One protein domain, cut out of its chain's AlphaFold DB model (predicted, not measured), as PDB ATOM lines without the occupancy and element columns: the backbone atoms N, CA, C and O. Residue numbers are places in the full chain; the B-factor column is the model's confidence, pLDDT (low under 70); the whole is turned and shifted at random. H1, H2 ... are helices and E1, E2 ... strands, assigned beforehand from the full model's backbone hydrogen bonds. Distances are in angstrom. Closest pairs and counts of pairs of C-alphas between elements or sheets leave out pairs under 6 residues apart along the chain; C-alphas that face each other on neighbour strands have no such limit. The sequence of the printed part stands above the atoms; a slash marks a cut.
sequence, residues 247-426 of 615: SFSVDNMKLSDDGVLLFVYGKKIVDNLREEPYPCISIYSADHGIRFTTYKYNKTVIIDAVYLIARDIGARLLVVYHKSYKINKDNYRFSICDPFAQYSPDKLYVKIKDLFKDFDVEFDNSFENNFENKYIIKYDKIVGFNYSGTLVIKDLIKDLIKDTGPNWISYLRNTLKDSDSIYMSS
ATOM      1  N   SER A 247     464.350 486.095 422.111       83.94
ATOM      2  CA  SER A 247     464.545 484.873 421.331       83.94
ATOM      3  C   SER A 247     463.449 483.829 421.574       83.94
ATOM      4  O   SER A 247     463.564 482.700 421.115       83.94
ATOM      5  N   PHE A 248     462.376 484.142 422.304       85.62
ATOM      6  CA  PHE A 248     461.277 483.209 422.538       85.62
ATOM      7  C   PHE A 248     460.036 483.562 421.727       85.62
ATOM      8  O   PHE A 248     459.493 484.663 421.803       85.62
ATOM      9  N   SER A 249     459.491 482.545 421.066       88.69
ATOM     10  CA  SER A 249     458.101 482.558 420.632       88.69
ATOM     11  C   SER A 249     457.246 482.011 421.772       88.69
ATOM     12  O   SER A 249     457.273 480.811 422.047       88.69
ATOM     13  N   VAL A 250     456.555 482.895 422.496       89.75
ATOM     14  CA  VAL A 250     455.675 482.494 423.604       89.75
ATOM     15  C   VAL A 250     454.397 481.883 423.044       89.75
ATOM     16  O   VAL A 250     453.704 482.536 422.262       89.75
ATOM     17  N   ASP A 251     454.089 480.658 423.461       85.81
ATOM     18  CA  ASP A 251     452.845 479.972 423.109       85.81
ATOM     19  C   ASP A 251     451.750 480.315 424.141       85.81
ATOM     20  O   ASP A 251     450.617 480.621 423.764       85.81
ATOM     21  N   ASN A 252     452.089 480.346 425.441       86.88
ATOM     22  CA  ASN A 252     451.153 480.699 426.513       86.88
ATOM     23  C   ASN A 252     451.808 481.336 427.752       86.88
ATOM     24  O   ASN A 252     453.001 481.157 428.023       86.88
ATOM     25  N   MET A 253     450.977 482.005 428.556       90.38
ATOM     26  CA  MET A 253     451.273 482.435 429.918       90.38
ATOM     27  C   MET A 253     450.130 482.076 430.860       90.38
ATOM     28  O   MET A 253     448.966 482.341 430.569       90.38
ATOM     29  N   LYS A 254     450.464 481.525 432.024       89.00
ATOM     30  CA  LYS A 254     449.475 481.113 433.015       89.00
ATOM     31  C   LYS A 254     449.930 481.473 434.411       89.00
ATOM     32  O   LYS A 254     451.040 481.129 434.813       89.00
ATOM     33  N   LEU A 255     449.062 482.149 435.148       90.69
ATOM     34  CA  LEU A 255     449.256 482.366 436.567       90.69
ATOM     35  C   LEU A 255     448.863 481.082 437.303       90.69
ATOM     36  O   LEU A 255     447.875 480.433 436.948       90.69
ATOM     37  N   SER A 256     449.630 480.690 438.313       89.62
ATOM     38  CA  SER A 256     449.180 479.663 439.243       89.62
ATOM     39  C   SER A 256     447.891 480.121 439.931       89.62
ATOM     40  O   SER A 256     447.641 481.316 440.088       89.62
ATOM     41  N   ASP A 257     447.045 479.169 440.324       84.81
ATOM     42  CA  ASP A 257     445.728 479.466 440.909       84.81
ATOM     43  C   ASP A 257     445.800 480.371 442.147       84.81
ATOM     44  O   ASP A 257     444.888 481.143 442.415       84.81
ATOM     45  N   ASP A 258     446.912 480.304 442.875       83.25
ATOM     46  CA  ASP A 258     447.202 481.131 444.041       83.25
ATOM     47  C   ASP A 258     447.731 482.541 443.729       83.25
ATOM     48  O   ASP A 258     447.974 483.321 444.650       83.25
ATOM     49  N   GLY A 259     447.986 482.851 442.460       87.44
ATOM     50  CA  GLY A 259     448.530 484.127 442.027       87.44
ATOM     51  C   GLY A 259     450.037 484.319 442.204       87.44
ATOM     52  O   GLY A 259     450.526 485.385 441.844       87.44
ATOM     53  N   VAL A 260     450.784 483.344 442.737       85.50
ATOM     54  CA  VAL A 260     452.180 483.560 443.180       85.50
ATOM     55  C   VAL A 260     453.215 483.316 442.083       85.50
ATOM     56  O   VAL A 260     454.245 483.998 442.043       85.50
ATOM     57  N   LEU A 261     452.976 482.352 441.195       90.75
ATOM     58  CA  LEU A 261     453.890 481.983 440.119       90.75
ATOM     59  C   LEU A 261     453.281 482.295 438.757       90.75
ATOM     60  O   LEU A 261     452.125 481.987 438.491       90.75
ATOM     61  N   LEU A 262     454.092 482.855 437.868       93.19
ATOM     62  CA  LEU A 262     453.765 483.004 436.456       93.19
ATOM     63  C   LEU A 262     454.556 481.970 435.650       93.19
ATOM     64  O   LEU A 262     455.788 481.977 435.646       93.19
ATOM     65  N   PHE A 263     453.844 481.101 434.940       93.88
ATOM     66  CA  PHE A 263     454.406 480.165 433.975       93.88
ATOM     67  C   PHE A 263     454.363 480.792 432.589       93.88
ATOM     68  O   PHE A 263     453.295 481.155 432.109       93.88
ATOM     69  N   VAL A 264     455.514 480.890 431.932       93.81
ATOM     70  CA  VAL A 264     455.633 481.365 430.551       93.81
ATOM     71  C   VAL A 264     456.233 480.241 429.730       93.81
ATOM     72  O   VAL A 264     457.383 479.862 429.964       93.81
ATOM     73  N   TYR A 265     455.484 479.693 428.778       91.56
ATOM     74  CA  TYR A 265     455.967 478.582 427.968       91.56
ATOM     75  C   TYR A 265     455.783 478.809 426.477       91.56
ATOM     76  O   TYR A 265     454.899 479.532 426.022       91.56
ATOM     77  N   GLY A 266     456.696 478.231 425.712       91.31
ATOM     78  CA  GLY A 266     456.780 478.428 424.276       91.31
ATOM     79  C   GLY A 266     458.041 477.802 423.712       91.31
ATOM     80  O   GLY A 266     458.590 476.865 424.295       91.31
ATOM     81  N   LYS A 267     458.543 478.338 422.602       91.31
ATOM     82  CA  LYS A 267     459.749 477.841 421.932       91.31
ATOM     83  C   LYS A 267     460.856 478.873 421.969       91.31
ATOM     84  O   LYS A 267     460.674 479.998 421.513       91.31
ATOM     85  N   LYS A 268     462.029 478.463 422.446       91.06
ATOM     86  CA  LYS A 268     463.241 479.261 422.315       91.06
ATOM     87  C   LYS A 268     463.810 479.087 420.910       91.06
ATOM     88  O   LYS A 268     464.147 477.971 420.517       91.06
ATOM     89  N   ILE A 269     463.887 480.184 420.176       88.06
ATOM     90  CA  ILE A 269     464.575 480.348 418.900       88.06
ATOM     91  C   ILE A 269     466.063 480.523 419.211       88.06
ATOM     92  O   ILE A 269     466.437 481.195 420.170       88.06
ATOM     93  N   VAL A 270     466.922 479.862 418.444       84.12
ATOM     94  CA  VAL A 270     468.373 480.009 418.575       84.12
ATOM     95  C   VAL A 270     468.866 480.775 417.355       84.12
ATOM     96  O   VAL A 270     468.533 480.403 416.234       84.12
ATOM     97  N   ASP A 271     469.667 481.820 417.561       76.94
ATOM     98  CA  ASP A 271     470.174 482.675 416.472       76.94
ATOM     99  C   ASP A 271     471.066 481.915 415.476       76.94
ATOM    100  O   ASP A 271     471.285 482.334 414.338       76.94
ATOM    101  N   ASN A 272     471.575 480.751 415.882       76.19
ATOM    102  CA  ASN A 272     472.285 479.849 414.999       76.19
ATOM    103  C   ASN A 272     471.289 479.188 414.036       76.19
ATOM    104  O   ASN A 272     470.553 478.290 414.435       76.19
ATOM    105  N   LEU A 273     471.336 479.565 412.752       73.69
ATOM    106  CA  LEU A 273     470.512 479.006 411.663       73.69
ATOM    107  C   LEU A 273     470.499 477.465 411.595       73.69
ATOM    108  O   LEU A 273     469.647 476.885 410.926       73.69
ATOM    109  N   ARG A 274     471.456 476.788 412.243       76.50
ATOM    110  CA  ARG A 274     471.542 475.322 412.301       76.50
ATOM    111  C   ARG A 274     470.799 474.698 413.483       76.50
ATOM    112  O   ARG A 274     470.587 473.487 413.484       76.50
ATOM    113  N   GLU A 275     470.428 475.471 414.498       83.38
ATOM    114  CA  GLU A 275     469.765 474.961 415.693       83.38
ATOM    115  C   GLU A 275     468.254 475.174 415.627       83.38
ATOM    116  O   GLU A 275     467.745 476.282 415.733       83.38
ATOM    117  N   GLU A 276     467.511 474.074 415.500       86.56
ATOM    118  CA  GLU A 276     466.048 474.137 415.562       86.56
ATOM    119  C   GLU A 276     465.548 474.640 416.931       86.56
ATOM    120  O   GLU A 276     466.128 474.239 417.955       86.56
ATOM    121  N   PRO A 277     464.445 475.416 416.963       89.81
ATOM    122  CA  PRO A 277     463.810 475.860 418.196       89.81
ATOM    123  C   PRO A 277     463.435 474.703 419.121       89.81
ATOM    124  O   PRO A 277     463.050 473.627 418.660       89.81
ATOM    125  N   TYR A 278     463.485 474.938 420.432       91.38
ATOM    126  CA  TYR A 278     463.126 473.932 421.435       91.38
ATOM    127  C   TYR A 278     462.124 474.462 422.468       91.38
ATOM    128  O   TYR A 278     462.187 475.640 422.831       91.38
ATOM    129  N   PRO A 279     461.206 473.616 422.970       91.88
ATOM    130  CA  PRO A 279     460.209 474.038 423.942       91.88
ATOM    131  C   PRO A 279     460.834 474.346 425.297       91.88
ATOM    132  O   PRO A 279     461.758 473.660 425.750       91.88
ATOM    133  N   CYS A 280     460.300 475.366 425.953       92.75
ATOM    134  CA  CYS A 280     460.745 475.821 427.257       92.75
ATOM    135  C   CYS A 280     459.570 476.248 428.137       92.75
ATOM    136  O   CYS A 280     458.587 476.783 427.632       92.75
ATOM    137  N   ILE A 281     459.730 476.097 429.453       93.88
ATOM    138  CA  ILE A 281     458.845 476.680 430.473       93.88
ATOM    139  C   ILE A 281     459.713 477.523 431.395       93.88
ATOM    140  O   ILE A 281     460.581 476.987 432.076       93.88
ATOM    141  N   SER A 282     459.498 478.829 431.421       92.75
ATOM    142  CA  SER A 282     460.117 479.733 432.386       92.75
ATOM    143  C   SER A 282     459.133 480.052 433.501       92.75
ATOM    144  O   SER A 282     457.958 480.295 433.241       92.75
ATOM    145  N   ILE A 283     459.620 480.045 434.736       91.12
ATOM    146  CA  ILE A 283     458.801 480.244 435.933       91.12
ATOM    147  C   ILE A 283     459.264 481.511 436.620       91.12
ATOM    148  O   ILE A 283     460.453 481.653 436.909       91.12
ATOM    149  N   TYR A 284     458.326 482.411 436.885       87.62
ATOM    150  CA  TYR A 284     458.579 483.700 437.510       87.62
ATOM    151  C   TYR A 284     457.797 483.839 438.815       87.62
ATOM    152  O   TYR A 284     456.702 483.296 438.944       87.62
ATOM    153  N   SER A 285     458.321 484.620 439.758       84.25
ATOM    154  CA  SER A 285     457.503 485.256 440.789       84.25
ATOM    155  C   SER A 285     456.555 486.232 440.103       84.25
ATOM    156  O   SER A 285     457.001 487.146 439.412       84.25
ATOM    157  N   ALA A 286     455.253 486.043 440.282       86.12
ATOM    158  CA  ALA A 286     454.241 486.851 439.615       86.12
ATOM    159  C   ALA A 286     454.144 488.290 440.141       86.12
ATOM    160  O   ALA A 286     453.587 489.145 439.452       86.12
ATOM    161  N   ASP A 287     454.637 488.551 441.349       79.44
ATOM    162  CA  ASP A 287     454.573 489.876 441.972       79.44
ATOM    163  C   ASP A 287     455.810 490.713 441.658       79.44
ATOM    164  O   ASP A 287     455.706 491.910 441.423       79.44
ATOM    165  N   HIS A 288     456.976 490.070 441.594       74.00
ATOM    166  CA  HIS A 288     458.257 490.767 441.456       74.00
ATOM    167  C   HIS A 288     458.878 490.599 440.066       74.00
ATOM    168  O   HIS A 288     459.865 491.244 439.743       74.00
ATOM    169  N   GLY A 289     458.366 489.682 439.244       76.69
ATOM    170  CA  GLY A 289     458.950 489.376 437.940       76.69
ATOM    171  C   GLY A 289     460.308 488.671 437.986       76.69
ATOM    172  O   GLY A 289     460.981 488.581 436.963       76.69
ATOM    173  N   ILE A 290     460.713 488.133 439.143       74.06
ATOM    174  CA  ILE A 290     461.953 487.352 439.297       74.06
ATOM    175  C   ILE A 290     461.791 486.010 438.601       74.06
ATOM    176  O   ILE A 290     460.892 485.250 438.952       74.06
ATOM    177  N   ARG A 291     462.691 485.665 437.679       83.00
ATOM    178  CA  ARG A 291     462.736 484.315 437.105       83.00
ATOM    179  C   ARG A 291     463.364 483.337 438.096       83.00
ATOM    180  O   ARG A 291     464.534 483.476 438.427       83.00
ATOM    181  N   PHE A 292     462.631 482.301 438.493       79.12
ATOM    182  CA  PHE A 292     463.167 481.218 439.319       79.12
ATOM    183  C   PHE A 292     463.957 480.200 438.501       79.12
ATOM    184  O   PHE A 292     465.060 479.814 438.874       79.12
ATOM    185  N   THR A 293     463.387 479.731 437.389       84.50
ATOM    186  CA  THR A 293     464.003 478.674 436.578       84.50
ATOM    187  C   THR A 293     463.460 478.676 435.151       84.50
ATOM    188  O   THR A 293     462.417 479.269 434.862       84.50
ATOM    189  N   THR A 294     464.169 477.987 434.259       88.94
ATOM    190  CA  THR A 294     463.707 477.666 432.908       88.94
ATOM    191  C   THR A 294     463.949 476.190 432.624       88.94
ATOM    192  O   THR A 294     465.091 475.735 432.534       88.94
ATOM    193  N   TYR A 295     462.865 475.460 432.401       90.06
ATOM    194  CA  TYR A 295     462.872 474.093 431.908       90.06
ATOM    195  C   TYR A 295     463.078 474.071 430.408       90.06
ATOM    196  O   TYR A 295     462.366 474.760 429.682       90.06
ATOM    197  N   LYS A 296     464.026 473.256 429.946       91.50
ATOM    198  CA  LYS A 296     464.270 472.995 428.525       91.50
ATOM    199  C   LYS A 296     463.829 471.575 428.204       91.50
ATOM    200  O   LYS A 296     464.234 470.641 428.898       91.50
ATOM    201  N   TYR A 297     463.043 471.426 427.147       89.81
ATOM    202  CA  TYR A 297     462.558 470.136 426.669       89.81
ATOM    203  C   TYR A 297     463.231 469.751 425.353       89.81
ATOM    204  O   TYR A 297     463.765 470.591 424.623       89.81
ATOM    205  N   ASN A 298     463.184 468.459 425.028       89.12
ATOM    206  CA  ASN A 298     463.579 467.972 423.713       89.12
ATOM    207  C   ASN A 298     462.764 468.673 422.606       89.12
ATOM    208  O   ASN A 298     461.563 468.877 422.750       89.12
ATOM    209  N   LYS A 299     463.399 468.980 421.471       89.44
ATOM    210  CA  LYS A 299     462.804 469.662 420.302       89.44
ATOM    211  C   LYS A 299     461.528 469.009 419.763       89.44
ATOM    212  O   LYS A 299     460.700 469.669 419.147       89.44
ATOM    213  N   THR A 300     461.375 467.706 419.992       86.75
ATOM    214  CA  THR A 300     460.196 466.930 419.580       86.75
ATOM    215  C   THR A 300     458.996 467.089 420.509       86.75
ATOM    216  O   THR A 300     457.919 466.606 420.170       86.75
ATOM    217  N   VAL A 301     459.169 467.710 421.676       87.25
ATOM    218  CA  VAL A 301     458.097 467.938 422.645       87.25
ATOM    219  C   VAL A 301     457.244 469.130 422.211       87.25
ATOM    220  O   VAL A 301     457.744 470.097 421.644       87.25
ATOM    221  N   ILE A 302     455.950 469.069 422.482       85.94
ATOM    222  CA  ILE A 302     455.027 470.199 422.413       85.94
ATOM    223  C   ILE A 302     454.352 470.277 423.779       85.94
ATOM    224  O   ILE A 302     453.836 469.270 424.255       85.94
ATOM    225  N   ILE A 303     454.447 471.435 424.435       87.50
ATOM    226  CA  ILE A 303     453.849 471.667 425.753       87.50
ATOM    227  C   ILE A 303     452.414 472.125 425.524       87.50
ATOM    228  O   ILE A 303     452.205 473.159 424.895       87.50
ATOM    229  N   ASP A 304     451.463 471.363 426.049       83.06
ATOM    230  CA  ASP A 304     450.039 471.661 425.924       83.06
ATOM    231  C   ASP A 304     449.599 472.557 427.093       83.06
ATOM    232  O   ASP A 304     449.071 473.650 426.897       83.06
ATOM    233  N   ALA A 305     449.911 472.151 428.329       86.25
ATOM    234  CA  ALA A 305     449.486 472.873 429.526       86.25
ATOM    235  C   ALA A 305     450.449 472.716 430.709       86.25
ATOM    236  O   ALA A 305     451.204 471.745 430.815       86.25
ATOM    237  N   VAL A 306     450.383 473.673 431.635       89.88
ATOM    238  CA  VAL A 306     451.199 473.717 432.854       89.88
ATOM    239  C   VAL A 306     450.315 474.063 434.050       89.88
ATOM    240  O   VAL A 306     449.493 474.974 433.970       89.88
ATOM    241  N   TYR A 307     450.490 473.352 435.164       89.62
ATOM    242  CA  TYR A 307     449.723 473.542 436.393       89.62
ATOM    243  C   TYR A 307     450.639 473.500 437.615       89.62
ATOM    244  O   TYR A 307     451.567 472.693 437.678       89.62
ATOM    245  N   LEU A 308     450.352 474.338 438.611       89.81
ATOM    246  CA  LEU A 308     450.886 474.163 439.958       89.81
ATOM    247  C   LEU A 308     449.936 473.244 440.714       89.81
ATOM    248  O   LEU A 308     448.751 473.540 440.741       89.81
ATOM    249  N   ILE A 309     450.432 472.173 441.326       87.00
ATOM    250  CA  ILE A 309     449.640 471.232 442.127       87.00
ATOM    251  C   ILE A 309     450.258 471.011 443.506       87.00
ATOM    252  O   ILE A 309     451.451 471.241 443.707       87.00
ATOM    253  N   ALA A 310     449.447 470.530 444.446       77.62
ATOM    254  CA  ALA A 310     449.838 470.148 445.800       77.62
ATOM    255  C   ALA A 310     450.562 471.259 446.581       77.62
ATOM    256  O   ALA A 310     451.456 470.980 447.378       77.62
ATOM    257  N   ARG A 311     450.186 472.523 446.352       77.56
ATOM    258  CA  ARG A 311     450.859 473.709 446.900       77.56
ATOM    259  C   ARG A 311     451.145 473.607 448.404       77.56
ATOM    260  O   ARG A 311     452.294 473.772 448.802       77.56
ATOM    261  N   ASP A 312     450.132 473.279 449.203       74.00
ATOM    262  CA  ASP A 312     450.189 473.374 450.672       74.00
ATOM    263  C   ASP A 312     451.023 472.271 451.339       74.00
ATOM    264  O   ASP A 312     451.455 472.398 452.482       74.00
ATOM    265  N   ILE A 313     451.260 471.178 450.618       71.19
ATOM    266  CA  ILE A 313     452.000 470.003 451.105       71.19
ATOM    267  C   ILE A 313     453.300 469.773 450.333       71.19
ATOM    268  O   ILE A 313     454.094 468.901 450.680       71.19
ATOM    269  N   GLY A 314     453.516 470.555 449.281       71.88
ATOM    270  CA  GLY A 314     454.709 470.559 448.470       71.88
ATOM    271  C   GLY A 314     454.415 470.798 447.011       71.88
ATOM    272  O   GLY A 314     454.257 469.847 446.246       71.88
ATOM    273  N   ALA A 315     454.413 472.079 446.646       79.25
ATOM    274  CA  ALA A 315     454.153 472.560 445.301       79.25
ATOM    275  C   ALA A 315     454.930 471.769 444.240       79.25
ATOM    276  O   ALA A 315     456.151 471.617 444.325       79.25
ATOM    277  N   ARG A 316     454.227 471.263 443.232       85.56
ATOM    278  CA  ARG A 316     454.814 470.611 442.062       85.56
ATOM    279  C   ARG A 316     454.261 471.207 440.783       85.56
ATOM    280  O   ARG A 316     453.095 471.571 440.704       85.56
ATOM    281  N   LEU A 317     455.119 471.291 439.781       88.44
ATOM    282  CA  LEU A 317     454.778 471.681 438.430       88.44
ATOM    283  C   LEU A 317     454.331 470.437 437.666       88.44
ATOM    284  O   LEU A 317     455.155 469.578 437.359       88.44
ATOM    285  N   LEU A 318     453.045 470.337 437.361       89.38
ATOM    286  CA  LEU A 318     452.520 469.344 436.436       89.38
ATOM    287  C   LEU A 318     452.556 469.922 435.021       89.38
ATOM    288  O   LEU A 318     451.929 470.940 434.742       89.38
ATOM    289  N   VAL A 319     453.267 469.252 434.124       88.88
ATOM    290  CA  VAL A 319     453.377 469.633 432.715       88.88
ATOM    291  C   VAL A 319     452.735 468.557 431.857       88.88
ATOM    292  O   VAL A 319     453.134 467.392 431.925       88.88
ATOM    293  N   VAL A 320     451.766 468.965 431.044       86.38
ATOM    294  CA  VAL A 320     451.102 468.146 430.028       86.38
ATOM    295  C   VAL A 320     451.761 468.442 428.690       86.38
ATOM    296  O   VAL A 320     451.893 469.604 428.304       86.38
ATOM    297  N   TYR A 321     452.230 467.403 428.007       85.62
ATOM    298  CA  TYR A 321     452.949 467.555 426.750       85.62
ATOM    299  C   TYR A 321     452.806 466.321 425.863       85.62
ATOM    300  O   TYR A 321     452.513 465.230 426.344       85.62
ATOM    301  N   HIS A 322     453.119 466.442 424.576       82.25
ATOM    302  CA  HIS A 322     453.200 465.298 423.668       82.25
ATOM    303  C   HIS A 322     454.481 465.298 422.827       82.25
ATOM    304  O   HIS A 322     455.176 466.308 422.717       82.25
ATOM    305  N   LYS A 323     454.843 464.131 422.272       83.19
ATOM    306  CA  LYS A 323     455.996 463.970 421.367       83.19
ATOM    307  C   LYS A 323     455.561 463.903 419.896       83.19
ATOM    308  O   LYS A 323     454.700 463.110 419.532       83.19
ATOM    309  N   SER A 324     456.289 464.621 419.042       73.06
ATOM    310  CA  SER A 324     456.206 464.657 417.573       73.06
ATOM    311  C   SER A 324     455.016 465.417 416.965       73.06
ATOM    312  O   SER A 324     453.952 465.524 417.555       73.06
ATOM    313  N   TYR A 325     455.202 465.890 415.725       61.25
ATOM    314  CA  TYR A 325     454.165 466.536 414.903       61.25
ATOM    315  C   TYR A 325     453.113 465.568 414.341       61.25
ATOM    316  O   TYR A 325     452.129 466.013 413.753       61.25
ATOM    317  N   LYS A 326     453.334 464.253 414.458       57.38
ATOM    318  CA  LYS A 326     452.312 463.255 414.152       57.38
ATOM    319  C   LYS A 326     451.675 462.889 415.479       57.38
ATOM    320  O   LYS A 326     452.296 462.208 416.294       57.38
ATOM    321  N   ILE A 327     450.467 463.396 415.699       53.94
ATOM    322  CA  ILE A 327     449.632 463.068 416.853       53.94
ATOM    323  C   ILE A 327     449.263 461.583 416.729       53.94
ATOM    324  O   ILE A 327     448.198 461.217 416.250       53.94
ATOM    325  N   ASN A 328     450.199 460.702 417.080       56.41
ATOM    326  CA  ASN A 328     449.877 459.331 417.415       56.41
ATOM    327  C   ASN A 328     449.375 459.342 418.856       56.41
ATOM    328  O   ASN A 328     449.945 459.994 419.733       56.41
ATOM    329  N   LYS A 329     448.290 458.612 419.063       53.66
ATOM    330  CA  LYS A 329     447.369 458.680 420.203       53.66
ATOM    331  C   LYS A 329     448.042 458.309 421.538       53.66
ATOM    332  O   LYS A 329     447.625 458.766 422.595       53.66
ATOM    333  N   ASP A 330     449.196 457.644 421.453       58.69
ATOM    334  CA  ASP A 330     450.043 457.211 422.574       58.69
ATOM    335  C   ASP A 330     451.100 458.235 423.028       58.69
ATOM    336  O   ASP A 330     451.941 457.937 423.883       58.69
ATOM    337  N   ASN A 331     451.134 459.435 422.436       67.19
ATOM    338  CA  ASN A 331     452.239 460.372 422.658       67.19
ATOM    339  C   ASN A 331     452.018 461.392 423.773       67.19
ATOM    340  O   ASN A 331     452.995 462.062 424.126       67.19
ATOM    341  N   TYR A 332     450.810 461.506 424.335       71.56
ATOM    342  CA  TYR A 332     450.575 462.377 425.484       71.56
ATOM    343  C   TYR A 332     451.292 461.843 426.718       71.56
ATOM    344  O   TYR A 332     451.232 460.665 427.074       71.56
ATOM    345  N   ARG A 333     452.014 462.741 427.368       80.88
ATOM    346  CA  ARG A 333     452.821 462.483 428.542       80.88
ATOM    347  C   ARG A 333     452.572 463.585 429.544       80.88
ATOM    348  O   ARG A 333     452.316 464.740 429.220       80.88
ATOM    349  N   PHE A 334     452.704 463.190 430.787       83.50
ATOM    350  CA  PHE A 334     452.696 464.104 431.898       83.50
ATOM    351  C   PHE A 334     454.091 464.057 432.524       83.50
ATOM    352  O   PHE A 334     454.756 463.016 432.510       83.50
ATOM    353  N   SER A 335     454.542 465.174 433.077       83.50
ATOM    354  CA  SER A 335     455.723 465.217 433.939       83.50
ATOM    355  C   SER A 335     455.422 466.042 435.178       83.50
ATOM    356  O   SER A 335     454.634 466.981 435.121       83.50
ATOM    357  N   ILE A 336     456.021 465.651 436.299       83.75
ATOM    358  CA  ILE A 336     455.932 466.373 437.565       83.75
ATOM    359  C   ILE A 336     457.343 466.840 437.907       83.75
ATOM    360  O   ILE A 336     458.274 466.035 437.938       83.75
ATOM    361  N   CYS A 337     457.508 468.137 438.140       83.06
ATOM    362  CA  CYS A 337     458.794 468.760 438.448       83.06
ATOM    363  C   CYS A 337     458.679 469.635 439.705       83.06
ATOM    364  O   CYS A 337     457.593 470.097 440.045       83.06
ATOM    365  N   ASP A 338     459.784 469.883 440.407       81.06
ATOM    366  CA  ASP A 338     459.829 470.938 441.432       81.06
ATOM    367  C   ASP A 338     459.804 472.299 440.720       81.06
ATOM    368  O   ASP A 338     460.785 472.602 440.066       81.06
ATOM    369  N   PRO A 339     458.786 473.167 440.839       81.75
ATOM    370  CA  PRO A 339     458.728 474.446 440.117       81.75
ATOM    371  C   PRO A 339     459.935 475.374 440.347       81.75
ATOM    372  O   PRO A 339     460.109 476.336 439.604       81.75
ATOM    373  N   PHE A 340     460.789 475.104 441.331       80.12
ATOM    374  CA  PHE A 340     461.964 475.916 441.600       80.12
ATOM    375  C   PHE A 340     463.257 475.307 441.040       80.12
ATOM    376  O   PHE A 340     464.269 476.000 440.961       80.12
ATOM    377  N   ALA A 341     463.319 474.009 440.729       73.94
ATOM    378  CA  ALA A 341     464.567 473.342 440.344       73.94
ATOM    379  C   ALA A 341     464.998 473.629 438.896       73.94
ATOM    380  O   ALA A 341     464.204 473.986 438.033       73.94
ATOM    381  N   GLN A 342     466.291 473.460 438.612       67.38
ATOM    382  CA  GLN A 342     466.854 473.612 437.261       67.38
ATOM    383  C   GLN A 342     467.058 472.258 436.555       67.38
ATOM    384  O   GLN A 342     467.782 472.157 435.563       67.38
ATOM    385  N   TYR A 343     466.463 471.178 437.072       66.88
ATOM    386  CA  TYR A 343     466.646 469.850 436.494       66.88
ATOM    387  C   TYR A 343     465.897 469.713 435.169       66.88
ATOM    388  O   TYR A 343     464.768 470.165 435.018       66.88
ATOM    389  N   SER A 344     466.524 469.042 434.200       64.50
ATOM    390  CA  SER A 344     465.829 468.690 432.965       64.50
ATOM    391  C   SER A 344     464.666 467.736 433.292       64.50
ATOM    392  O   SER A 344     464.891 466.705 433.941       64.50
ATOM    393  N   PRO A 345     463.442 468.047 432.831       61.75
ATOM    394  CA  PRO A 345     462.231 467.292 433.153       61.75
ATOM    395  C   PRO A 345     462.269 465.871 432.569       61.75
ATOM    396  O   PRO A 345     461.602 464.969 433.071       61.75
ATOM    397  N   ASP A 346     463.141 465.630 431.584       59.38
ATOM    398  CA  ASP A 346     463.341 464.334 430.932       59.38
ATOM    399  C   ASP A 346     463.851 463.223 431.874       59.38
ATOM    400  O   ASP A 346     463.931 462.067 431.458       59.38
ATOM    401  N   LYS A 347     464.209 463.534 433.129       56.38
ATOM    402  CA  LYS A 347     464.714 462.555 434.108       56.38
ATOM    403  C   LYS A 347     463.710 462.142 435.190       56.38
ATOM    404  O   LYS A 347     463.996 461.194 435.917       56.38
ATOM    405  N   LEU A 348     462.552 462.797 435.295       55.25
ATOM    406  CA  LEU A 348     461.572 462.563 436.367       55.25
ATOM    407  C   LEU A 348     460.214 462.158 435.782       55.25
ATOM    408  O   LEU A 348     459.241 462.909 435.783       55.25
ATOM    409  N   TYR A 349     460.151 460.930 435.267       55.44
ATOM    410  CA  TYR A 349     458.886 460.312 434.874       55.44
ATOM    411  C   TYR A 349     458.226 459.688 436.100       55.44
ATOM    412  O   TYR A 349     458.504 458.546 436.467       55.44
ATOM    413  N   VAL A 350     457.330 460.438 436.732       56.91
ATOM    414  CA  VAL A 350     456.388 459.855 437.687       56.91
ATOM    415  C   VAL A 350     455.382 459.005 436.931       56.91
ATOM    416  O   VAL A 350     454.912 459.398 435.862       56.91
ATOM    417  N   LYS A 351     454.984 457.864 437.506       60.00
ATOM    418  CA  LYS A 351     453.776 457.150 437.077       60.00
ATOM    419  C   LYS A 351     452.545 457.997 437.417       60.00
ATOM    420  O   LYS A 351     451.849 457.759 438.391       60.00
ATOM    421  N   ILE A 352     452.269 458.989 436.577       70.44
ATOM    422  CA  ILE A 352     451.134 459.918 436.706       70.44
ATOM    423  C   ILE A 352     449.788 459.204 436.557       70.44
ATOM    424  O   ILE A 352     448.757 459.736 436.956       70.44
ATOM    425  N   LYS A 353     449.808 457.947 436.095       68.81
ATOM    426  CA  LYS A 353     448.653 457.048 436.111       68.81
ATOM    427  C   LYS A 353     447.952 457.027 437.470       68.81
ATOM    428  O   LYS A 353     446.735 457.055 437.485       68.81
ATOM    429  N   ASP A 354     448.679 457.085 438.586       71.38
ATOM    430  CA  ASP A 354     448.057 457.059 439.919       71.38
ATOM    431  C   ASP A 354     447.296 458.358 440.247       71.38
ATOM    432  O   ASP A 354     446.281 458.337 440.950       71.38
ATOM    433  N   LEU A 355     447.754 459.496 439.707       76.81
ATOM    434  CA  LEU A 355     447.085 460.787 439.869       76.81
ATOM    435  C   LEU A 355     445.736 460.784 439.147       76.81
ATOM    436  O   LEU A 355     444.750 461.271 439.700       76.81
ATOM    437  N   PHE A 356     445.683 460.157 437.970       78.81
ATOM    438  CA  PHE A 356     444.490 460.133 437.129       78.81
ATOM    439  C   PHE A 356     443.727 458.795 437.109       78.81
ATOM    440  O   PHE A 356     442.807 458.642 436.319       78.81
ATOM    441  N   LYS A 357     444.067 457.835 437.979       76.31
ATOM    442  CA  LYS A 357     443.504 456.468 437.969       76.31
ATOM    443  C   LYS A 357     441.980 456.392 438.128       76.31
ATOM    444  O   LYS A 357     441.385 455.391 437.757       76.31
ATOM    445  N   ASP A 358     441.386 457.413 438.743       75.19
ATOM    446  CA  ASP A 358     439.952 457.472 439.050       75.19
ATOM    447  C   ASP A 358     439.149 458.119 437.909       75.19
ATOM    448  O   ASP A 358     437.920 458.148 437.940       75.19
ATOM    449  N   PHE A 359     439.846 458.648 436.905       79.12
ATOM    450  CA  PHE A 359     439.246 459.243 435.725       79.12
ATOM    451  C   PHE A 359     439.269 458.251 434.571       79.12
ATOM    452  O   PHE A 359     440.145 457.386 434.512       79.12
ATOM    453  N   ASP A 360     438.344 458.423 433.628       68.00
ATOM    454  CA  ASP A 360     438.372 457.737 432.341       68.00
ATOM    455  C   ASP A 360     439.517 458.284 431.485       68.00
ATOM    456  O   ASP A 360     439.359 459.040 430.522       68.00
ATOM    457  N   VAL A 361     440.724 457.927 431.906       62.50
ATOM    458  CA  VAL A 361     441.913 457.969 431.082       62.50
ATOM    459  C   VAL A 361     442.100 456.581 430.496       62.50
ATOM    460  O   VAL A 361     443.170 455.981 430.625       62.50
ATOM    461  N   GLU A 362     441.087 456.025 429.830       54.50
ATOM    462  CA  GLU A 362     441.455 455.179 428.710       54.50
ATOM    463  C   GLU A 362     442.278 456.068 427.763       54.50
ATOM    464  O   GLU A 362     441.775 456.959 427.073       54.50
ATOM    465  N   PHE A 363     443.601 455.868 427.788       52.22
ATOM    466  CA  PHE A 363     444.498 456.200 426.684       52.22
ATOM    467  C   PHE A 363     444.085 455.302 425.515       52.22
ATOM    468  O   PHE A 363     444.800 454.374 425.151       52.22
ATOM    469  N   ASP A 364     442.856 455.468 425.041       40.19
ATOM    470  CA  ASP A 364     442.289 454.580 424.060       40.19
ATOM    471  C   ASP A 364     442.935 454.907 422.717       40.19
ATOM    472  O   ASP A 364     442.971 456.061 422.268       40.19
ATOM    473  N   ASN A 365     443.456 453.863 422.079       41.84
ATOM    474  CA  ASN A 365     444.301 453.892 420.884       41.84
ATOM    475  C   ASN A 365     443.558 454.410 419.630       41.84
ATOM    476  O   ASN A 365     444.043 454.269 418.506       41.84
ATOM    477  N   SER A 366     442.361 454.983 419.789       42.41
ATOM    478  CA  SER A 366     441.402 455.302 418.733       42.41
ATOM    479  C   SER A 366     441.090 456.803 418.575       42.41
ATOM    480  O   SER A 366     440.604 457.196 417.513       42.41
ATOM    481  N   PHE A 367     441.481 457.686 419.506       45.53
ATOM    482  CA  PHE A 367     441.197 459.130 419.431       45.53
ATOM    483  C   PHE A 367     442.308 460.013 418.859       45.53
ATOM    484  O   PHE A 367     443.394 460.120 419.411       45.53
ATOM    485  N   GLU A 368     442.015 460.684 417.746       42.72
ATOM    486  CA  GLU A 368     442.968 461.518 416.995       42.72
ATOM    487  C   GLU A 368     442.950 462.998 417.396       42.72
ATOM    488  O   GLU A 368     443.720 463.766 416.840       42.72
ATOM    489  N   ASN A 369     442.127 463.415 418.368       41.25
ATOM    490  CA  ASN A 369     441.942 464.834 418.673       41.25
ATOM    491  C   ASN A 369     441.930 465.157 420.182       41.25
ATOM    492  O   ASN A 369     441.057 464.717 420.923       41.25
ATOM    493  N   ASN A 370     442.933 465.964 420.555       47.97
ATOM    494  CA  ASN A 370     443.026 466.996 421.596       47.97
ATOM    495  C   ASN A 370     442.611 466.644 423.035       47.97
ATOM    496  O   ASN A 370     441.440 466.618 423.400       47.97
ATOM    497  N   PHE A 371     443.627 466.467 423.884       45.03
ATOM    498  CA  PHE A 371     443.511 466.386 425.346       45.03
ATOM    499  C   PHE A 371     443.231 467.748 426.012       45.03
ATOM    500  O   PHE A 371     442.884 467.797 427.196       45.03
ATOM    501  N   GLU A 372     443.381 468.852 425.271       49.53
ATOM    502  CA  GLU A 372     442.928 470.170 425.711       49.53
ATOM    503  C   GLU A 372     441.415 470.072 425.969       49.53
ATOM    504  O   GLU A 372     440.645 469.832 425.045       49.53
ATOM    505  N   ASN A 373     440.994 470.237 427.229       55.22
ATOM    506  CA  ASN A 373     439.594 470.336 427.682       55.22
ATOM    507  C   ASN A 373     438.864 469.050 428.121       55.22
ATOM    508  O   ASN A 373     437.633 469.035 428.117       55.22
ATOM    509  N   LYS A 374     439.559 467.997 428.575       70.69
ATOM    510  CA  LYS A 374     438.894 466.889 429.313       70.69
ATOM    511  C   LYS A 374     438.926 467.030 430.836       70.69
ATOM    512  O   LYS A 374     438.109 466.419 431.522       70.69
ATOM    513  N   TYR A 375     439.854 467.834 431.352       82.25
ATOM    514  CA  TYR A 375     440.083 467.994 432.783       82.25
ATOM    515  C   TYR A 375     440.190 469.463 433.158       82.25
ATOM    516  O   TYR A 375     440.777 470.257 432.425       82.25
ATOM    517  N   ILE A 376     439.698 469.793 434.346       87.06
ATOM    518  CA  ILE A 376     440.051 471.025 435.045       87.06
ATOM    519  C   ILE A 376     441.052 470.628 436.119       87.06
ATOM    520  O   ILE A 376     440.731 469.856 437.021       87.06
ATOM    521  N   ILE A 377     442.274 471.139 436.017       87.88
ATOM    522  CA  ILE A 377     443.310 470.919 437.025       87.88
ATOM    523  C   ILE A 377     443.515 472.231 437.767       87.88
ATOM    524  O   ILE A 377     443.855 473.251 437.164       87.88
ATOM    525  N   LYS A 378     443.301 472.171 439.077       87.44
ATOM    526  CA  LYS A 378     443.599 473.216 440.046       87.44
ATOM    527  C   LYS A 378     444.674 472.738 441.015       87.44
ATOM    528  O   LYS A 378     445.004 471.552 441.061       87.44
ATOM    529  N   TYR A 379     445.222 473.657 441.799       84.94
ATOM    530  CA  TYR A 379     446.319 473.330 442.708       84.94
ATOM    531  C   TYR A 379     445.996 472.251 443.748       84.94
ATOM    532  O   TYR A 379     446.889 471.497 444.136       84.94
ATOM    533  N   ASP A 380     444.744 472.143 444.176       84.94
ATOM    534  CA  ASP A 380     444.273 471.189 445.180       84.94
ATOM    535  C   ASP A 380     443.275 470.164 444.626       84.94
ATOM    536  O   ASP A 380     442.929 469.216 445.328       84.94
ATOM    537  N   LYS A 381     442.804 470.317 443.381       88.69
ATOM    538  CA  LYS A 381     441.701 469.520 442.827       88.69
ATOM    539  C   LYS A 381     441.926 469.158 441.364       88.69
ATOM    540  O   LYS A 381     442.429 469.956 440.578       88.69
ATOM    541  N   ILE A 382     441.480 467.968 440.981       89.19
ATOM    542  CA  ILE A 382     441.312 467.582 439.576       89.19
ATOM    543  C   ILE A 382     439.844 467.259 439.359       89.19
ATOM    544  O   ILE A 382     439.259 466.500 440.128       89.19
ATOM    545  N   VAL A 383     439.263 467.820 438.306       90.06
ATOM    546  CA  VAL A 383     437.899 467.521 437.880       90.06
ATOM    547  C   VAL A 383     437.925 466.935 436.482       90.06
ATOM    548  O   VAL A 383     438.624 467.443 435.606       90.06
ATOM    549  N   GLY A 384     437.169 465.867 436.272       89.38
ATOM    550  CA  GLY A 384     437.097 465.154 435.004       89.38
ATOM    551  C   GLY A 384     436.066 464.041 435.056       89.38
ATOM    552  O   GLY A 384     435.458 463.801 436.094       89.38
ATOM    553  N   PHE A 385     435.853 463.365 433.935       85.06
ATOM    554  CA  PHE A 385     434.925 462.241 433.868       85.06
ATOM    555  C   PHE A 385     435.588 460.949 434.353       85.06
ATOM    556  O   PHE A 385     436.761 460.715 434.065       85.06
ATOM    557  N   ASN A 386     434.851 460.120 435.089       85.06
ATOM    558  CA  ASN A 386     435.241 458.748 435.421       85.06
ATOM    559  C   ASN A 386     434.766 457.757 434.336       85.06
ATOM    560  O   ASN A 386     434.046 458.138 433.412       85.06
ATOM    561  N   TYR A 387     435.122 456.474 434.475       78.50
ATOM    562  CA  TYR A 387     434.763 455.409 433.519       78.50
ATOM    563  C   TYR A 387     433.250 455.187 433.344       78.50
ATOM    564  O   TYR A 387     432.829 454.558 432.376       78.50
ATOM    565  N   SER A 388     432.411 455.680 434.265       76.94
ATOM    566  CA  SER A 388     430.951 455.627 434.120       76.94
ATOM    567  C   SER A 388     430.374 456.831 433.368       76.94
ATOM    568  O   SER A 388     429.158 456.909 433.199       76.94
ATOM    569  N   GLY A 389     431.211 457.776 432.926       76.69
ATOM    570  CA  GLY A 389     430.772 459.029 432.311       76.69
ATOM    571  C   GLY A 389     430.212 460.042 433.316       76.69
ATOM    572  O   GLY A 389     429.558 461.006 432.914       76.69
ATOM    573  N   THR A 390     430.464 459.848 434.612       83.81
ATOM    574  CA  THR A 390     430.090 460.780 435.682       83.81
ATOM    575  C   THR A 390     431.212 461.789 435.888       83.81
ATOM    576  O   THR A 390     432.389 461.427 435.892       83.81
ATOM    577  N   LEU A 391     430.864 463.064 436.071       88.19
ATOM    578  CA  LEU A 391     431.844 464.096 436.386       88.19
ATOM    579  C   LEU A 391     432.243 463.990 437.866       88.19
ATOM    580  O   LEU A 391     431.390 464.091 438.749       88.19
ATOM    581  N   VAL A 392     433.531 463.789 438.135       89.62
ATOM    582  CA  VAL A 392     434.069 463.566 439.482       89.62
ATOM    583  C   VAL A 392     435.123 464.603 439.853       89.62
ATOM    584  O   VAL A 392     435.909 465.040 439.011       89.62
ATOM    585  N   ILE A 393     435.148 464.986 441.129       89.88
ATOM    586  CA  ILE A 393     436.177 465.833 441.735       89.88
ATOM    587  C   ILE A 393     437.065 464.963 442.620       89.88
ATOM    588  O   ILE A 393     436.598 464.339 443.573       89.88
ATOM    589  N   LYS A 394     438.366 464.988 442.340       86.62
ATOM    590  CA  LYS A 394     439.410 464.405 443.178       86.62
ATOM    591  C   LYS A 394     440.121 465.506 443.953       86.62
ATOM    592  O   LYS A 394     440.679 466.418 443.343       86.62
ATOM    593  N   ASP A 395     440.118 465.407 445.278       84.44
ATOM    594  CA  ASP A 395     440.846 466.324 446.158       84.44
ATOM    595  C   ASP A 395     442.274 465.792 446.287       84.44
ATOM    596  O   ASP A 395     442.519 464.759 446.913       84.44
ATOM    597  N   LEU A 396     443.222 466.472 445.642       77.75
ATOM    598  CA  LEU A 396     444.609 466.035 445.587       77.75
ATOM    599  C   LEU A 396     445.172 465.872 446.993       77.75
ATOM    600  O   LEU A 396     445.803 464.866 447.279       77.75
ATOM    601  N   ILE A 397     444.912 466.811 447.898       71.25
ATOM    602  CA  ILE A 397     445.510 466.786 449.232       71.25
ATOM    603  C   ILE A 397     444.828 465.727 450.102       71.25
ATOM    604  O   ILE A 397     445.510 464.900 450.708       71.25
ATOM    605  N   LYS A 398     443.492 465.708 450.168       70.25
ATOM    606  CA  LYS A 398     442.776 464.789 451.070       70.25
ATOM    607  C   LYS A 398     442.858 463.338 450.618       70.25
ATOM    608  O   LYS A 398     443.050 462.466 451.468       70.25
ATOM    609  N   ASP A 399     442.729 463.074 449.319       64.50
ATOM    610  CA  ASP A 399     442.726 461.705 448.800       64.50
ATOM    611  C   ASP A 399     444.149 461.113 448.754       64.50
ATOM    612  O   ASP A 399     444.307 459.904 448.910       64.50
ATOM    613  N   LEU A 400     445.203 461.939 448.646       61.50
ATOM    614  CA  LEU A 400     446.594 461.470 448.781       61.50
ATOM    615  C   LEU A 400     447.005 461.171 450.234       61.50
ATOM    616  O   LEU A 400     448.005 460.486 450.448       61.50
ATOM    617  N   ILE A 401     446.280 461.688 451.233       61.25
ATOM    618  CA  ILE A 401     446.638 461.548 452.656       61.25
ATOM    619  C   ILE A 401     445.859 460.416 453.353       61.25
ATOM    620  O   ILE A 401     446.355 459.870 454.340       61.25
ATOM    621  N   LYS A 402     444.663 460.040 452.876       52.94
ATOM    622  CA  LYS A 402     443.760 459.144 453.627       52.94
ATOM    623  C   LYS A 402     443.981 457.635 453.452       52.94
ATOM    624  O   LYS A 402     443.815 456.922 454.437       52.94
ATOM    625  N   ASP A 403     444.398 457.137 452.285       48.56
ATOM    626  CA  ASP A 403     444.240 455.703 451.969       48.56
ATOM    627  C   ASP A 403     445.544 454.937 451.670       48.56
ATOM    628  O   ASP A 403     445.750 454.440 450.574       48.56
ATOM    629  N   THR A 404     446.367 454.686 452.695       43.28
ATOM    630  CA  THR A 404     447.453 453.668 452.713       43.28
ATOM    631  C   THR A 404     448.764 454.012 451.972       43.28
ATOM    632  O   THR A 404     448.840 454.068 450.750       43.28
ATOM    633  N   GLY A 405     449.869 454.139 452.718       48.59
ATOM    634  CA  GLY A 405     451.222 454.292 452.151       48.59
ATOM    635  C   GLY A 405     451.708 455.742 452.032       48.59
ATOM    636  O   GLY A 405     450.953 456.657 452.333       48.59
ATOM    637  N   PRO A 406     453.005 455.953 451.727       51.94
ATOM    638  CA  PRO A 406     453.769 457.137 452.120       51.94
ATOM    639  C   PRO A 406     453.050 458.442 451.767       51.94
ATOM    640  O   PRO A 406     452.763 458.662 450.593       51.94
ATOM    641  N   ASN A 407     452.832 459.297 452.786       68.19
ATOM    642  CA  ASN A 407     452.441 460.716 452.688       68.19
ATOM    643  C   ASN A 407     452.952 461.289 451.360       68.19
ATOM    644  O   ASN A 407     454.114 461.042 451.057       68.19
ATOM    645  N   TRP A 408     452.153 462.022 450.577       68.12
ATOM    646  CA  TRP A 408     452.591 462.650 449.319       68.12
ATOM    647  C   TRP A 408     454.025 463.201 449.394       68.12
ATOM    648  O   TRP A 408     454.833 462.939 448.516       68.12
ATOM    649  N   ILE A 409     454.412 463.818 450.513       63.06
ATOM    650  CA  ILE A 409     455.796 464.229 450.806       63.06
ATOM    651  C   ILE A 409     456.808 463.072 450.752       63.06
ATOM    652  O   ILE A 409     457.861 463.182 450.135       63.06
ATOM    653  N   SER A 410     456.525 461.959 451.421       68.12
ATOM    654  CA  SER A 410     457.324 460.738 451.358       68.12
ATOM    655  C   SER A 410     457.273 460.073 449.980       68.12
ATOM    656  O   SER A 410     458.287 459.509 449.580       68.12
ATOM    657  N   TYR A 411     456.164 460.147 449.237       68.75
ATOM    658  CA  TYR A 411     456.126 459.716 447.837       68.75
ATOM    659  C   TYR A 411     457.065 460.563 446.971       68.75
ATOM    660  O   TYR A 411     457.884 460.009 446.244       68.75
ATOM    661  N   LEU A 412     457.009 461.891 447.095       65.62
ATOM    662  CA  LEU A 412     457.914 462.814 446.413       65.62
ATOM    663  C   LEU A 412     459.372 462.506 446.805       65.62
ATOM    664  O   LEU A 412     460.203 462.226 445.948       65.62
ATOM    665  N   ARG A 413     459.688 462.423 448.099       67.44
ATOM    666  CA  ARG A 413     461.056 462.138 448.567       67.44
ATOM    667  C   ARG A 413     461.593 460.790 448.085       67.44
ATOM    668  O   ARG A 413     462.727 460.722 447.622       67.44
ATOM    669  N   ASN A 414     460.793 459.725 448.163       67.56
ATOM    670  CA  ASN A 414     461.251 458.372 447.841       67.56
ATOM    671  C   ASN A 414     461.248 458.100 446.330       67.56
ATOM    672  O   ASN A 414     462.203 457.530 445.804       67.56
ATOM    673  N   THR A 415     460.185 458.503 445.630       62.47
ATOM    674  CA  THR A 415     459.980 458.206 444.204       62.47
ATOM    675  C   THR A 415     460.673 459.224 443.310       62.47
ATOM    676  O   THR A 415     461.325 458.840 442.341       62.47
ATOM    677  N   LEU A 416     460.563 460.518 443.632       57.88
ATOM    678  CA  LEU A 416     461.190 461.587 442.848       57.88
ATOM    679  C   LEU A 416     462.632 461.875 443.260       57.88
ATOM    680  O   LEU A 416     463.297 462.664 442.596       57.88
ATOM    681  N   LYS A 417     463.129 461.256 444.343       62.38
ATOM    682  CA  LYS A 417     464.399 461.645 444.991       62.38
ATOM    683  C   LYS A 417     464.438 463.139 445.325       62.38
ATOM    684  O   LYS A 417     465.497 463.764 445.355       62.38
ATOM    685  N   ASP A 418     463.260 463.697 445.561       61.16
ATOM    686  CA  ASP A 418     463.033 465.110 445.791       61.16
ATOM    687  C   ASP A 418     463.328 465.410 447.259       61.16
ATOM    688  O   ASP A 418     462.462 465.363 448.135       61.16
ATOM    689  N   SER A 419     464.625 465.548 447.522       57.84
ATOM    690  CA  SER A 419     465.195 465.834 448.841       57.84
ATOM    691  C   SER A 419     465.327 467.331 449.111       57.84
ATOM    692  O   SER A 419     465.692 467.713 450.224       57.84
ATOM    693  N   ASP A 420     464.986 468.164 448.123       50.09
ATOM    694  CA  ASP A 420     464.968 469.608 448.271       50.09
ATOM    695  C   ASP A 420     463.910 470.001 449.309       50.09
ATOM    696  O   ASP A 420     462.892 469.326 449.511       50.09
ATOM    697  N   SER A 421     464.178 471.087 450.039       47.56
ATOM    698  CA  SER A 421     463.255 471.611 451.038       47.56
ATOM    699  C   SER A 421     461.964 472.009 450.335       47.56
ATOM    700  O   SER A 421     461.883 473.075 449.726       47.56
ATOM    701  N   ILE A 422     460.977 471.118 450.400       48.03
ATOM    702  CA  ILE A 422     459.605 471.361 449.985       48.03
ATOM    703  C   ILE A 422     459.224 472.745 450.497       48.03
ATOM    704  O   ILE A 422     459.244 472.970 451.707       48.03
ATOM    705  N   TYR A 423     458.969 473.671 449.573       42.47
ATOM    706  CA  TYR A 423     458.661 475.056 449.895       42.47
ATOM    707  C   TYR A 423     457.383 475.088 450.741       42.47
ATOM    708  O   TYR A 423     456.275 475.039 450.213       42.47
ATOM    709  N   MET A 424     457.542 475.093 452.065       35.66
ATOM    710  CA  MET A 424     456.466 475.323 453.015       35.66
ATOM    711  C   MET A 424     456.369 476.825 453.241       35.66
ATOM    712  O   MET A 424     457.305 477.468 453.720       35.66
ATOM    713  N   SER A 425     455.217 477.382 452.888       39.25
ATOM    714  CA  SER A 425     454.834 478.749 453.206       39.25
ATOM    715  C   SER A 425     454.966 479.016 454.712       39.25
ATOM    716  O   SER A 425     454.142 478.563 455.501       39.25
ATOM    717  N   SER A 426     456.005 479.738 455.126       38.03
ATOM    718  CA  SER A 426     456.047 480.445 456.426       38.03
ATOM    719  C   SER A 426     457.104 481.555 456.496       38.03
ATOM    720  O   SER A 426     457.305 482.175 457.537       38.03
TER     721      SER A 426
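AT A GLANCE: This is residues 247 to 426 of the 615 residues of an uncharacterized protein of Gigaspora rosea (UniProt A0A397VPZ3). Two strongly twisted sheets, the larger of E1 to E4 and the smaller of E5 to E7, make a sandwich only partly face to face, with edge strand E5 meeting the larger sheet. A small third sheet, E8 to E10, lies beside E5, grazed by the short helices H2 and H3, and H1 and H4 meet near one end of E5 and E6. The printed part has 180 residues, with four named helices and ten named strands in the order E1 E2 E3 E4 E5 H1 E6 E7 H2 E8 E9 E10 H3 H4. The sheets run E1 E2 E3 E4, E5 E6 E7 and E8 E9 E10, each antiparallel; the class is mixed, with 89 residues, under half, in named elements. The whole is compact, with a radius of gyration of the C-alphas of 16.7 A and spans of 53 by 47 by 28 A.

IN THESE COORDINATES: E1, residues 248 to 255, begins at C-alpha 248 (461.277, 483.209, 422.538) and bends by 71 degrees at residue 251. E2, 261 to 268, is 20.3 A long, E3, 278 to 285, 23.1 A, and E4 is 291 to 296. E5, 301 to 309, is 21.5 A long and bends by 65 degrees at residue 304. H1 is 311 to 314, E6, 316 to 323, is 21.8 A long, and E7 is 332 to 337. H2 is 353 to 356, E8 375 to 377, E9 381 to 385, E10 391 to 395 and H3 396 to 402. H4, 408 to 415, ends at C-alpha 415 (459.980, 458.206, 444.204).

HOW THE PARTS SIT: E1 to E4 form a meander, each strand the antiparallel neighbour of the one before, with N 254 and O 263 at 2.9 A, N 264 and O 282 at 2.8 A, and N 283 and O 293 at 2.9 A. In the sandwich, two sheets face to face, the best planes stand 18 degrees apart; the closest C-alphas of E3 and E5, Pro 279 and Val 301, are 6.6 A apart. Between the antiparallel neighbours E5 and E6, N 307 and O 318 are within hydrogen-bond range at 2.8 A, and in the hairpin E6 and E7, N 319 and O 335 are within hydrogen-bond range at 2.8 A. E8 to E10 form a second meander, with N 376 and O 383 at 2.9 A and N 382 and O 394 at 2.9 A. The closest C-alphas of E5 and E8, Tyr 307 and Ile 377, are 7.0 A apart. H2 only grazes the third sheet with residues 355 to 356, and H3 with 396 to 401. H1 and H4 only just touch, with 3 pairs of C-alphas within 8 A, the closest being Gly 314 and Ile 409, 6.8 A. In H3 and H4 every O i to N i+4 pair is within hydrogen-bond range; H1 and H2 are too short for such a pair.

THE WHOLE: The two C-alphas farthest apart, of Leu 273 and Lys 402, are 53.6 A apart. The printed part has no cut. The links E7 to H2 and H2 to E8 are long, with 15 and 18 residues. Mean pLDDT of the printed part is 74.7, and 60 residues are under 70, among them 360 to 373 and 399 to 426.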